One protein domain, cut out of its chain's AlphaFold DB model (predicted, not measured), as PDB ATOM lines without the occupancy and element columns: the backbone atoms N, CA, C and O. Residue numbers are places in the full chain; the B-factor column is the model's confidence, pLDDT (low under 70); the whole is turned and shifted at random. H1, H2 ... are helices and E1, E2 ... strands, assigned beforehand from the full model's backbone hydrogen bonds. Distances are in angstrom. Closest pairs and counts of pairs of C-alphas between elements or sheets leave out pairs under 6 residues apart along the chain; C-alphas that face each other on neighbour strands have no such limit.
ATOM      1  N   SER A 122     165.167 165.040  86.147       90.69
ATOM      2  CA  SER A 122     165.235 166.029  85.073       90.69
ATOM      3  C   SER A 122     164.901 165.403  83.726       90.69
ATOM      4  O   SER A 122     165.275 164.260  83.463       90.69
ATOM      5  N   MET A 123     164.244 166.175  82.861       91.44
ATOM      6  CA  MET A 123     163.821 165.741  81.530       91.44
ATOM      7  C   MET A 123     164.508 166.556  80.443       91.44
ATOM      8  O   MET A 123     164.665 167.775  80.551       91.44
ATOM      9  N   ILE A 124     164.885 165.878  79.361       91.19
ATOM     10  CA  ILE A 124     165.463 166.496  78.171       91.19
ATOM     11  C   ILE A 124     164.534 166.199  76.993       91.19
ATOM     12  O   ILE A 124     164.398 165.052  76.578       91.19
ATOM     13  N   GLU A 125     163.897 167.234  76.448       89.25
ATOM     14  CA  GLU A 125     163.050 167.138  75.258       89.25
ATOM     15  C   GLU A 125     163.827 167.599  74.023       89.25
ATOM     16  O   GLU A 125     164.424 168.679  74.005       89.25
ATOM     17  N   LEU A 126     163.782 166.785  72.970       87.31
ATOM     18  CA  LEU A 126     164.294 167.121  71.646       87.31
ATOM     19  C   LEU A 126     163.106 167.443  70.737       87.31
ATOM     20  O   LEU A 126     162.380 166.538  70.333       87.31
ATOM     21  N   ASP A 127     162.911 168.718  70.401       79.88
ATOM     22  CA  ASP A 127     161.827 169.155  69.513       79.88
ATOM     23  C   ASP A 127     162.365 170.068  68.404       79.88
ATOM     24  O   ASP A 127     163.075 171.037  68.665       79.88
ATOM     25  N   ARG A 128     162.063 169.739  67.139       75.88
ATOM     26  CA  ARG A 128     162.491 170.482  65.928       75.88
ATOM     27  C   ARG A 128     163.993 170.825  65.875       75.88
ATOM     28  O   ARG A 128     164.383 171.857  65.337       75.88
ATOM     29  N   GLY A 129     164.848 169.956  66.419       80.56
ATOM     30  CA  GLY A 129     166.301 170.172  66.478       80.56
ATOM     31  C   GLY A 129     166.762 171.104  67.606       80.56
ATOM     32  O   GLY A 129     167.947 171.425  67.686       80.56
ATOM     33  N   HIS A 130     165.851 171.519  68.487       83.12
ATOM     34  CA  HIS A 130     166.147 172.234  69.720       83.12
ATOM     35  C   HIS A 130     166.099 171.286  70.920       83.12
ATOM     36  O   HIS A 130     165.296 170.355  70.966       83.12
ATOM     37  N   VAL A 131     166.979 171.538  71.888       90.31
ATOM     38  CA  VAL A 131     167.045 170.803  73.153       90.31
ATOM     39  C   VAL A 131     166.444 171.681  74.240       90.31
ATOM     40  O   VAL A 131     166.901 172.808  74.443       90.31
ATOM     41  N   TYR A 132     165.447 171.161  74.944       88.88
ATOM     42  CA  TYR A 132     164.823 171.808  76.090       88.88
ATOM     43  C   TYR A 132     165.066 170.959  77.330       88.88
ATOM     44  O   TYR A 132     164.898 169.743  77.297       88.88
ATOM     45  N   THR A 133     165.467 171.598  78.422       91.25
ATOM     46  CA  THR A 133     165.726 170.917  79.691       91.25
ATOM     47  C   THR A 133     164.721 171.384  80.724       91.25
ATOM     48  O   THR A 133     164.488 172.584  80.877       91.25
ATOM     49  N   TYR A 134     164.159 170.421  81.438       91.12
ATOM     50  CA  TYR A 134     163.151 170.612  82.464       91.12
ATOM     51  C   TYR A 134     163.647 169.997  83.763       91.12
ATOM     52  O   TYR A 134     164.246 168.922  83.761       91.12
ATOM     53  N   VAL A 135     163.405 170.694  84.865       90.25
ATOM     54  CA  VAL A 135     163.681 170.175  86.205       90.25
ATOM     55  C   VAL A 135     162.380 169.605  86.743       90.25
ATOM     56  O   VAL A 135     161.358 170.295  86.681       90.25
ATOM     57  N   GLY A 136     162.431 168.373  87.240       88.38
ATOM     58  CA  GLY A 136     161.265 167.654  87.726       88.38
ATOM     59  C   GLY A 136     161.049 166.299  87.063       88.38
ATOM     60  O   GLY A 136     161.718 165.936  86.093       88.38
ATOM     61  N   ASN A 137     160.063 165.591  87.606       87.75
ATOM     62  CA  ASN A 137     159.574 164.317  87.097       87.75
ATOM     63  C   ASN A 137     158.739 164.491  85.808       87.75
ATOM     64  O   ASN A 137     158.608 165.593  85.259       87.75
ATOM     65  N   TYR A 138     158.173 163.395  85.299       86.38
ATOM     66  CA  TYR A 138     157.421 163.401  84.044       86.38
ATOM     67  C   TYR A 138     156.155 164.264  84.119       86.38
ATOM     68  O   TYR A 138     155.873 165.016  83.182       86.38
ATOM     69  N   GLY A 139     155.429 164.214  85.241       84.62
ATOM     70  CA  GLY A 139     154.253 165.058  85.466       84.62
ATOM     71  C   GLY A 139     154.579 166.554  85.392       84.62
ATOM     72  O   GLY A 139     153.968 167.292  84.617       84.62
ATOM     73  N   GLN A 140     155.612 166.997  86.116       87.00
ATOM     74  CA  GLN A 140     156.058 168.398  86.110       87.00
ATOM     75  C   GLN A 140     156.585 168.844  84.741       87.00
ATOM     76  O   GLN A 140     156.386 169.992  84.330       87.00
ATOM     77  N   TYR A 141     157.252 167.946  84.012       88.62
ATOM     78  CA  TYR A 141     157.657 168.190  82.632       88.62
ATOM     79  C   TYR A 141     156.451 168.478  81.731       88.62
ATOM     80  O   TYR A 141     156.498 169.432  80.950       88.62
ATOM     81  N   LEU A 142     155.367 167.706  81.849       85.00
ATOM     82  CA  LEU A 142     154.174 167.882  81.024       85.00
ATOM     83  C   LEU A 142     153.545 169.270  81.225       85.00
ATOM     84  O   LEU A 142     153.245 169.952  80.244       85.00
ATOM     85  N   GLU A 143     153.431 169.722  82.474       86.38
ATOM     86  CA  GLU A 143     152.921 171.059  82.811       86.38
ATOM     87  C   GLU A 143     153.812 172.174  82.244       86.38
ATOM     88  O   GLU A 143     153.338 173.105  81.583       86.38
ATOM     89  N   GLN A 144     155.130 172.072  82.450       88.62
ATOM     90  CA  GLN A 144     156.093 173.056  81.948       88.62
ATOM     91  C   GLN A 144     156.112 173.102  80.415       88.62
ATOM     92  O   GLN A 144     156.230 174.181  79.818       88.62
ATOM     93  N   ARG A 145     155.975 171.944  79.763       86.38
ATOM     94  CA  ARG A 145     155.864 171.821  78.309       86.38
ATOM     95  C   ARG A 145     154.574 172.445  77.795       86.38
ATOM     96  O   ARG A 145     154.628 173.210  76.835       86.38
ATOM     97  N   GLN A 146     153.436 172.184  78.433       81.88
ATOM     98  CA  GLN A 146     152.163 172.787  78.046       81.88
ATOM     99  C   GLN A 146     152.219 174.315  78.166       81.88
ATOM    100  O   GLN A 146     151.910 175.021  77.206       81.88
ATOM    101  N   ALA A 147     152.753 174.836  79.273       86.38
ATOM    102  CA  ALA A 147     152.960 176.270  79.446       86.38
ATOM    103  C   ALA A 147     153.911 176.869  78.388       86.38
ATOM    104  O   ALA A 147     153.743 178.027  77.992       86.38
ATOM    105  N   ARG A 148     154.917 176.116  77.910       86.56
ATOM    106  CA  ARG A 148     155.775 176.526  76.778       86.56
ATOM    107  C   ARG A 148     154.957 176.624  75.493       86.56
ATOM    108  O   ARG A 148     154.991 177.671  74.849       86.56
ATOM    109  N   LEU A 149     154.226 175.568  75.145       81.81
ATOM    110  CA  LEU A 149     153.433 175.496  73.916       81.81
ATOM    111  C   LEU A 149     152.368 176.597  73.863       81.81
ATOM    112  O   LEU A 149     152.235 177.266  72.843       81.81
ATOM    113  N   GLU A 150     151.685 176.879  74.973       81.50
ATOM    114  CA  GLU A 150     150.707 177.972  75.056       81.50
ATOM    115  C   GLU A 150     151.353 179.350  74.839       81.50
ATOM    116  O   GLU A 150     150.801 180.215  74.147       81.50
ATOM    117  N   ARG A 151     152.558 179.578  75.385       84.00
ATOM    118  CA  ARG A 151     153.318 180.819  75.141       84.00
ATOM    119  C   ARG A 151     153.754 180.932  73.684       84.00
ATOM    120  O   ARG A 151     153.693 182.030  73.120       84.00
ATOM    121  N   GLU A 152     154.201 179.831  73.087       82.06
ATOM    122  CA  GLU A 152     154.585 179.757  71.677       82.06
ATOM    123  C   GLU A 152     153.384 180.036  70.773       82.06
ATOM    124  O   GLU A 152     153.459 180.932  69.931       82.06
ATOM    125  N   GLU A 153     152.239 179.397  71.015       78.94
ATOM    126  CA  GLU A 153     151.010 179.624  70.256       78.94
ATOM    127  C   GLU A 153     150.508 181.067  70.408       78.94
ATOM    128  O   GLU A 153     150.163 181.721  69.419       78.94
ATOM    129  N   ALA A 154     150.533 181.631  71.619       81.25
ATOM    130  CA  ALA A 154     150.170 183.029  71.842       81.25
ATOM    131  C   ALA A 154     151.113 183.995  71.100       81.25
ATOM    132  O   ALA A 154     150.671 185.019  70.558       81.25
ATOM    133  N   SER A 155     152.412 183.685  71.053       80.19
ATOM    134  CA  SER A 155     153.416 184.443  70.297       80.19
ATOM    135  C   SER A 155     153.181 184.336  68.786       80.19
ATOM    136  O   SER A 155     153.137 185.352  68.082       80.19
ATOM    137  N   GLU A 156     152.921 183.131  68.281       77.56
ATOM    138  CA  GLU A 156     152.615 182.883  66.875       77.56
ATOM    139  C   GLU A 156     151.295 183.521  66.441       77.56
ATOM    140  O   GLU A 156     151.219 184.120  65.366       77.56
ATOM    141  N   ALA A 157     150.260 183.482  67.279       80.06
ATOM    142  CA  ALA A 157     148.986 184.141  67.022       80.06
ATOM    143  C   ALA A 157     149.163 185.665  66.919       80.06
ATOM    144  O   ALA A 157     148.639 186.294  65.988       80.06
ATOM    145  N   LYS A 158     149.958 186.269  67.818       80.50
ATOM    146  CA  LYS A 158     150.357 187.686  67.735       80.50
ATOM    147  C   LYS A 158     151.131 187.965  66.442       80.50
ATOM    148  O   LYS A 158     150.799 188.927  65.742       80.50
ATOM    149  N   ARG A 159     152.086 187.101  66.069       76.00
ATOM    150  CA  ARG A 159     152.863 187.198  64.817       76.00
ATOM    151  C   ARG A 159     151.964 187.140  63.584       76.00
ATOM    152  O   ARG A 159     152.040 188.014  62.723       76.00
ATOM    153  N   ARG A 160     151.056 186.167  63.509       78.31
ATOM    154  CA  ARG A 160     150.108 185.980  62.400       78.31
ATOM    155  C   ARG A 160     149.183 187.185  62.244       78.31
ATOM    156  O   ARG A 160     148.944 187.647  61.126       78.31
ATOM    157  N   ASN A 161     148.703 187.736  63.357       80.81
ATOM    158  CA  ASN A 161     147.904 188.959  63.354       80.81
ATOM    159  C   ASN A 161     148.713 190.178  62.881       80.81
ATOM    160  O   ASN A 161     148.184 191.000  62.127       80.81
ATOM    161  N   LEU A 162     149.991 190.281  63.258       77.81
ATOM    162  CA  LEU A 162     150.896 191.322  62.769       77.81
ATOM    163  C   LEU A 162     151.126 191.202  61.254       77.81
ATOM    164  O   LEU A 162     150.935 192.184  60.538       77.81
ATOM    165  N   ILE A 163     151.425 190.000  60.748       76.56
ATOM    166  CA  ILE A 163     151.584 189.721  59.310       76.56
ATOM    167  C   ILE A 163     150.310 190.090  58.546       76.56
ATOM    168  O   ILE A 163     150.382 190.758  57.515       76.56
ATOM    169  N   ARG A 164     149.126 189.722  59.056       79.69
ATOM    170  CA  ARG A 164     147.836 190.077  58.437       79.69
ATOM    171  C   ARG A 164     147.657 191.596  58.333       79.69
ATOM    172  O   ARG A 164     147.233 192.087  57.285       79.69
ATOM    173  N   ARG A 165     147.986 192.344  59.395       77.44
ATOM    174  CA  ARG A 165     147.909 193.817  59.417       77.44
ATOM    175  C   ARG A 165     148.888 194.453  58.428       77.44
ATOM    176  O   ARG A 165     148.485 195.334  57.670       77.44
ATOM    177  N   GLU A 166     150.135 193.991  58.401       75.94
ATOM    178  CA  GLU A 166     151.174 194.511  57.503       75.94
ATOM    179  C   GLU A 166     150.884 194.153  56.030       75.94
ATOM    180  O   GLU A 166     150.975 195.020  55.163       75.94
ATOM    181  N   LYS A 167     150.392 192.939  55.734       75.56
ATOM    182  CA  LYS A 167     149.933 192.542  54.389       75.56
ATOM    183  C   LYS A 167     148.813 193.452  53.878       75.56
ATOM    184  O   LYS A 167     148.871 193.919  52.742       75.56
ATOM    185  N   ALA A 168     147.816 193.742  54.718       77.62
ATOM    186  CA  ALA A 168     146.721 194.644  54.365       77.62
ATOM    187  C   ALA A 168     147.198 196.090  54.126       77.62
ATOM    188  O   ALA A 168     146.601 196.805  53.324       77.62
ATOM    189  N   TRP A 169     148.265 196.528  54.804       74.94
ATOM    190  CA  TRP A 169     148.899 197.828  54.565       74.94
ATOM    191  C   TRP A 169     149.663 197.863  53.231       74.94
ATOM    192  O   TRP A 169     149.494 198.813  52.467       74.94
ATOM    193  N   ILE A 170     150.424 196.811  52.903       69.94
ATOM    194  CA  ILE A 170     151.129 196.677  51.614       69.94
ATOM    195  C   ILE A 170     150.129 196.652  50.444       69.94
ATOM    196  O   ILE A 170     150.318 197.358  49.455       69.94
ATOM    197  N   GLN A 171     149.029 195.897  50.570       70.50
ATOM    198  CA  GLN A 171     147.985 195.800  49.538       70.50
ATOM    199  C   GLN A 171     147.228 197.115  49.297       70.50
ATOM    200  O   GLN A 171     146.743 197.340  48.193       70.50
ATOM    201  N   ARG A 172     147.165 198.015  50.289       71.31
ATOM    202  CA  ARG A 172     146.560 199.354  50.150       71.31
ATOM    203  C   ARG A 172     147.429 200.359  49.376       71.31
ATOM    204  O   ARG A 172     147.076 201.530  49.305       71.31
ATOM    205  N   GLY A 173     148.534 199.920  48.769       58.81
ATOM    206  CA  GLY A 173     149.286 200.728  47.806       58.81
ATOM    207  C   GLY A 173     150.295 201.691  48.432       58.81
ATOM    208  O   GLY A 173     150.531 202.774  47.895       58.81
ATOM    209  N   ALA A 174     150.914 201.322  49.557       54.44
ATOM    210  CA  ALA A 174     151.997 202.113  50.128       54.44
ATOM    211  C   ALA A 174     153.207 202.158  49.170       54.44
ATOM    212  O   ALA A 174     153.954 201.189  49.034       54.44
ATOM    213  N   GLN A 175     153.419 203.295  48.498       52.19
ATOM    214  CA  GLN A 175     154.616 203.522  47.687       52.19
ATOM    215  C   GLN A 175     155.840 203.588  48.610       52.19
ATOM    216  O   GLN A 175     155.992 204.543  49.368       52.19
ATOM    217  N   ALA A 176     156.703 202.571  48.555       44.47
ATOM    218  CA  ALA A 176     157.904 202.424  49.381       44.47
ATOM    219  C   ALA A 176     159.014 203.417  48.980       44.47
ATOM    220  O   ALA A 176     160.055 203.026  48.455       44.47
ATOM    221  N   ARG A 177     158.777 204.716  49.185       47.53
ATOM    222  CA  ARG A 177     159.714 205.790  48.815       47.53
ATOM    223  C   ARG A 177     160.538 206.318  49.997       47.53
ATOM    224  O   ARG A 177     161.520 207.009  49.762       47.53
ATOM    225  N   SER A 178     160.204 205.975  51.250       57.28
ATOM    226  CA  SER A 178     160.967 206.400  52.444       57.28
ATOM    227  C   SER A 178     161.720 205.256  53.147       57.28
ATOM    228  O   SER A 178     161.283 204.103  53.145       57.28
ATOM    229  N   THR A 179     162.835 205.578  53.816       58.28
ATOM    230  CA  THR A 179     163.675 204.643  54.604       58.28
ATOM    231  C   THR A 179     162.884 203.873  55.667       58.28
ATOM    232  O   THR A 179     163.101 202.679  55.866       58.28
ATOM    233  N   LYS A 180     161.889 204.521  56.285       57.09
ATOM    234  CA  LYS A 180     161.003 203.920  57.296       57.09
ATOM    235  C   LYS A 180     160.041 202.878  56.706       57.09
ATOM    236  O   LYS A 180     159.673 201.929  57.390       57.09
ATOM    237  N   GLN A 181     159.652 203.028  55.436       56.22
ATOM    238  CA  GLN A 181     158.810 202.059  54.719       56.22
ATOM    239  C   GLN A 181     159.626 200.866  54.204       56.22
ATOM    240  O   GLN A 181     159.114 199.748  54.196       56.22
ATOM    241  N   LYS A 182     160.903 201.076  53.848       60.78
ATOM    242  CA  LYS A 182     161.826 200.001  53.445       60.78
ATOM    243  C   LYS A 182     162.109 199.036  54.606       60.78
ATOM    244  O   LYS A 182     161.893 197.841  54.448       60.78
ATOM    245  N   ALA A 183     162.414 199.565  55.796       58.75
ATOM    246  CA  ALA A 183     162.602 198.767  57.015       58.75
ATOM    247  C   ALA A 183     161.344 197.974  57.428       58.75
ATOM    248  O   ALA A 183     161.430 196.912  58.039       58.75
ATOM    249  N   ARG A 184     160.149 198.484  57.105       63.12
ATOM    250  CA  ARG A 184     158.876 197.826  57.429       63.12
ATOM    251  C   ARG A 184     158.554 196.676  56.469       63.12
ATOM    252  O   ARG A 184     158.045 195.650  56.906       63.12
ATOM    253  N   LYS A 185     158.910 196.829  55.190       63.72
ATOM    254  CA  LYS A 185     158.834 195.760  54.186       63.72
ATOM    255  C   LYS A 185     159.837 194.640  54.485       63.72
ATOM    256  O   LYS A 185     159.465 193.476  54.454       63.72
ATOM    257  N   GLU A 186     161.050 195.008  54.881       67.44
ATOM    258  CA  GLU A 186     162.096 194.069  55.297       67.44
ATOM    259  C   GLU A 186     161.698 193.291  56.565       67.44
ATOM    260  O   GLU A 186     161.836 192.073  56.607       67.44
ATOM    261  N   ARG A 187     161.067 193.945  57.555       67.75
ATOM    262  CA  ARG A 187     160.449 193.251  58.703       67.75
ATOM    263  C   ARG A 187     159.340 192.289  58.291       67.75
ATOM    264  O   ARG A 187     159.235 191.223  58.876       67.75
ATOM    265  N   TYR A 188     158.495 192.651  57.326       66.69
ATOM    266  CA  TYR A 188     157.455 191.751  56.819       66.69
ATOM    267  C   TYR A 188     158.060 190.524  56.123       66.69
ATOM    268  O   TYR A 188     157.590 189.414  56.349       66.69
ATOM    269  N   GLU A 189     159.119 190.706  55.331       69.00
ATOM    270  CA  GLU A 189     159.847 189.614  54.670       69.00
ATOM    271  C   GLU A 189     160.524 188.696  55.701       69.00
ATOM    272  O   GLU A 189     160.337 187.484  55.639       69.00
ATOM    273  N   GLN A 190     161.182 189.254  56.722       71.12
ATOM    274  CA  GLN A 190     161.752 188.493  57.846       71.12
ATOM    275  C   GLN A 190     160.680 187.750  58.656       71.12
ATOM    276  O   GLN A 190     160.853 186.586  59.003       71.12
ATOM    277  N   LEU A 191     159.541 188.396  58.924       64.69
ATOM    278  CA  LEU A 191     158.414 187.778  59.621       64.69
ATOM    279  C   LEU A 191     157.763 186.661  58.800       64.69
ATOM    280  O   LEU A 191     157.194 185.765  59.411       64.69
ATOM    281  N   CYS A 192     157.821 186.699  57.466       60.78
ATOM    282  CA  CYS A 192     157.328 185.624  56.598       60.78
ATOM    283  C   CYS A 192     158.352 184.494  56.404       60.78
ATOM    284  O   CYS A 192     157.938 183.361  56.193       60.78
ATOM    285  N   ALA A 193     159.653 184.795  56.473       56.88
ATOM    286  CA  ALA A 193     160.738 183.830  56.271       56.88
ATOM    287  C   ALA A 193     160.902 182.833  57.429       56.88
ATOM    288  O   ALA A 193     161.503 181.780  57.251       56.88
ATOM    289  N   ILE A 194     160.367 183.152  58.611       61.41
ATOM    290  CA  ILE A 194     160.288 182.207  59.726       61.41
ATOM    291  C   ILE A 194     159.162 181.209  59.419       61.41
ATOM    292  O   ILE A 194     157.975 181.520  59.612       61.41
ATOM    293  N   GLU A 195     159.546 180.030  58.932       50.12
ATOM    294  CA  GLU A 195     158.678 178.858  58.841       50.12
ATOM    295  C   GLU A 195     158.209 178.486  60.251       50.12
ATOM    296  O   GLU A 195     158.998 178.102  61.109       50.12
ATOM    297  N   ALA A 196     156.914 178.654  60.512       49.72
ATOM    298  CA  ALA A 196     156.291 178.046  61.680       49.72
ATOM    299  C   ALA A 196     155.801 176.663  61.263       49.72
ATOM    300  O   ALA A 196     155.038 176.549  60.298       49.72
ATOM    301  N   GLY A 197     156.223 175.631  61.992       48.56
ATOM    302  CA  GLY A 197     155.581 174.326  61.905       48.56
ATOM    303  C   GLY A 197     154.095 174.490  62.213       48.56
ATOM    304  O   GLY A 197     153.740 175.188  63.163       48.56
ATOM    305  N   LYS A 198     153.221 173.896  61.390       44.81
ATOM    306  CA  LYS A 198     151.773 173.933  61.634       44.81
ATOM    307  C   LYS A 198     151.502 173.440  63.068       44.81
ATOM    308  O   LYS A 198     152.106 172.441  63.465       44.81
ATOM    309  N   PRO A 199     150.611 174.096  63.832       41.56
ATOM    310  CA  PRO A 199     150.126 173.506  65.068       41.56
ATOM    311  C   PRO A 199     149.496 172.157  64.715       41.56
ATOM    312  O   PRO A 199     148.682 172.074  63.788       41.56
ATOM    313  N   ILE A 200     149.916 171.104  65.414       45.62
ATOM    314  CA  ILE A 200     149.213 169.824  65.403       45.62
ATOM    315  C   ILE A 200     147.903 170.130  66.122       45.62
ATOM    316  O   ILE A 200     147.875 170.236  67.343       45.62
TER     317      ILE A 200
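What this domain is: This is residues 122 to 200 of the 527 residues of the protein "ABC transporter" of Megasphaera elsdenii CAG:570 (UniProt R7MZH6). What shape do the atoms make? One long helix, H1, makes the length of a rod; a small hairpin of strands, E1 and E2, covers its first turns, and a shorter helix, H2, folds back over its last part on the same side of H1. Which parts come in which order? The 79 printed residues hold two named strands and then two named helices, E1 E2 H1 H2, mostly helix by class, with the two-stranded sheet E1 - E2 antiparallel. How compact is it? It is extended, with a radius of gyration of the C-alphas of 18.0 A and spans of 56 by 19 by 18 A.

How they stand to each other: How do the strands pair? E1, residues 122 to 127, and E2, residues 130 to 135, form an antiparallel hairpin at 159 degrees, with N 125 and O 132 2.8 A apart, within hydrogen-bond range. Where does the long helix meet them? H1, residues 138 to 171, comes closest to E2 at the C-alphas of Tyr 134 and Tyr 141, 6.0 A apart. How do the helices stand? H1, with residues 159 to 167 alone, touches H2, residues 179 to 193, which does so with residues 188 to 192 alone; the closest C-alphas, of Ile 163 and Tyr 188, are 6.7 A apart. They form a helical hairpin, opposite ways at a steep tilt of 44 degrees, and in both every O i to N i+4 pair is within hydrogen-bond range. H2 is apart from E1 and E2.

Where its parts are: Where does E1 begin? C-alpha 122 is at (165.235, 166.029, 85.073). How long are the helices? H1 measures 48.3 A from C-alpha 138 at (157.421, 163.401, 84.044) to C-alpha 171, and H2 measures 21.1 A, ending at C-alpha 193 at (160.738, 183.830, 56.271).

The domain as a whole: How large is it? The two C-alphas farthest apart, of Asn 137 and Arg 177, are 56.4 A apart. Are there cuts or long links? The printed part has no cut; the links E1 to E2 and E2 to H1 are tight, and H1 to H2 is short. Where is confidence low? The pLDDT is under 70 at residues 170, 173 to 189 and 191 to 200.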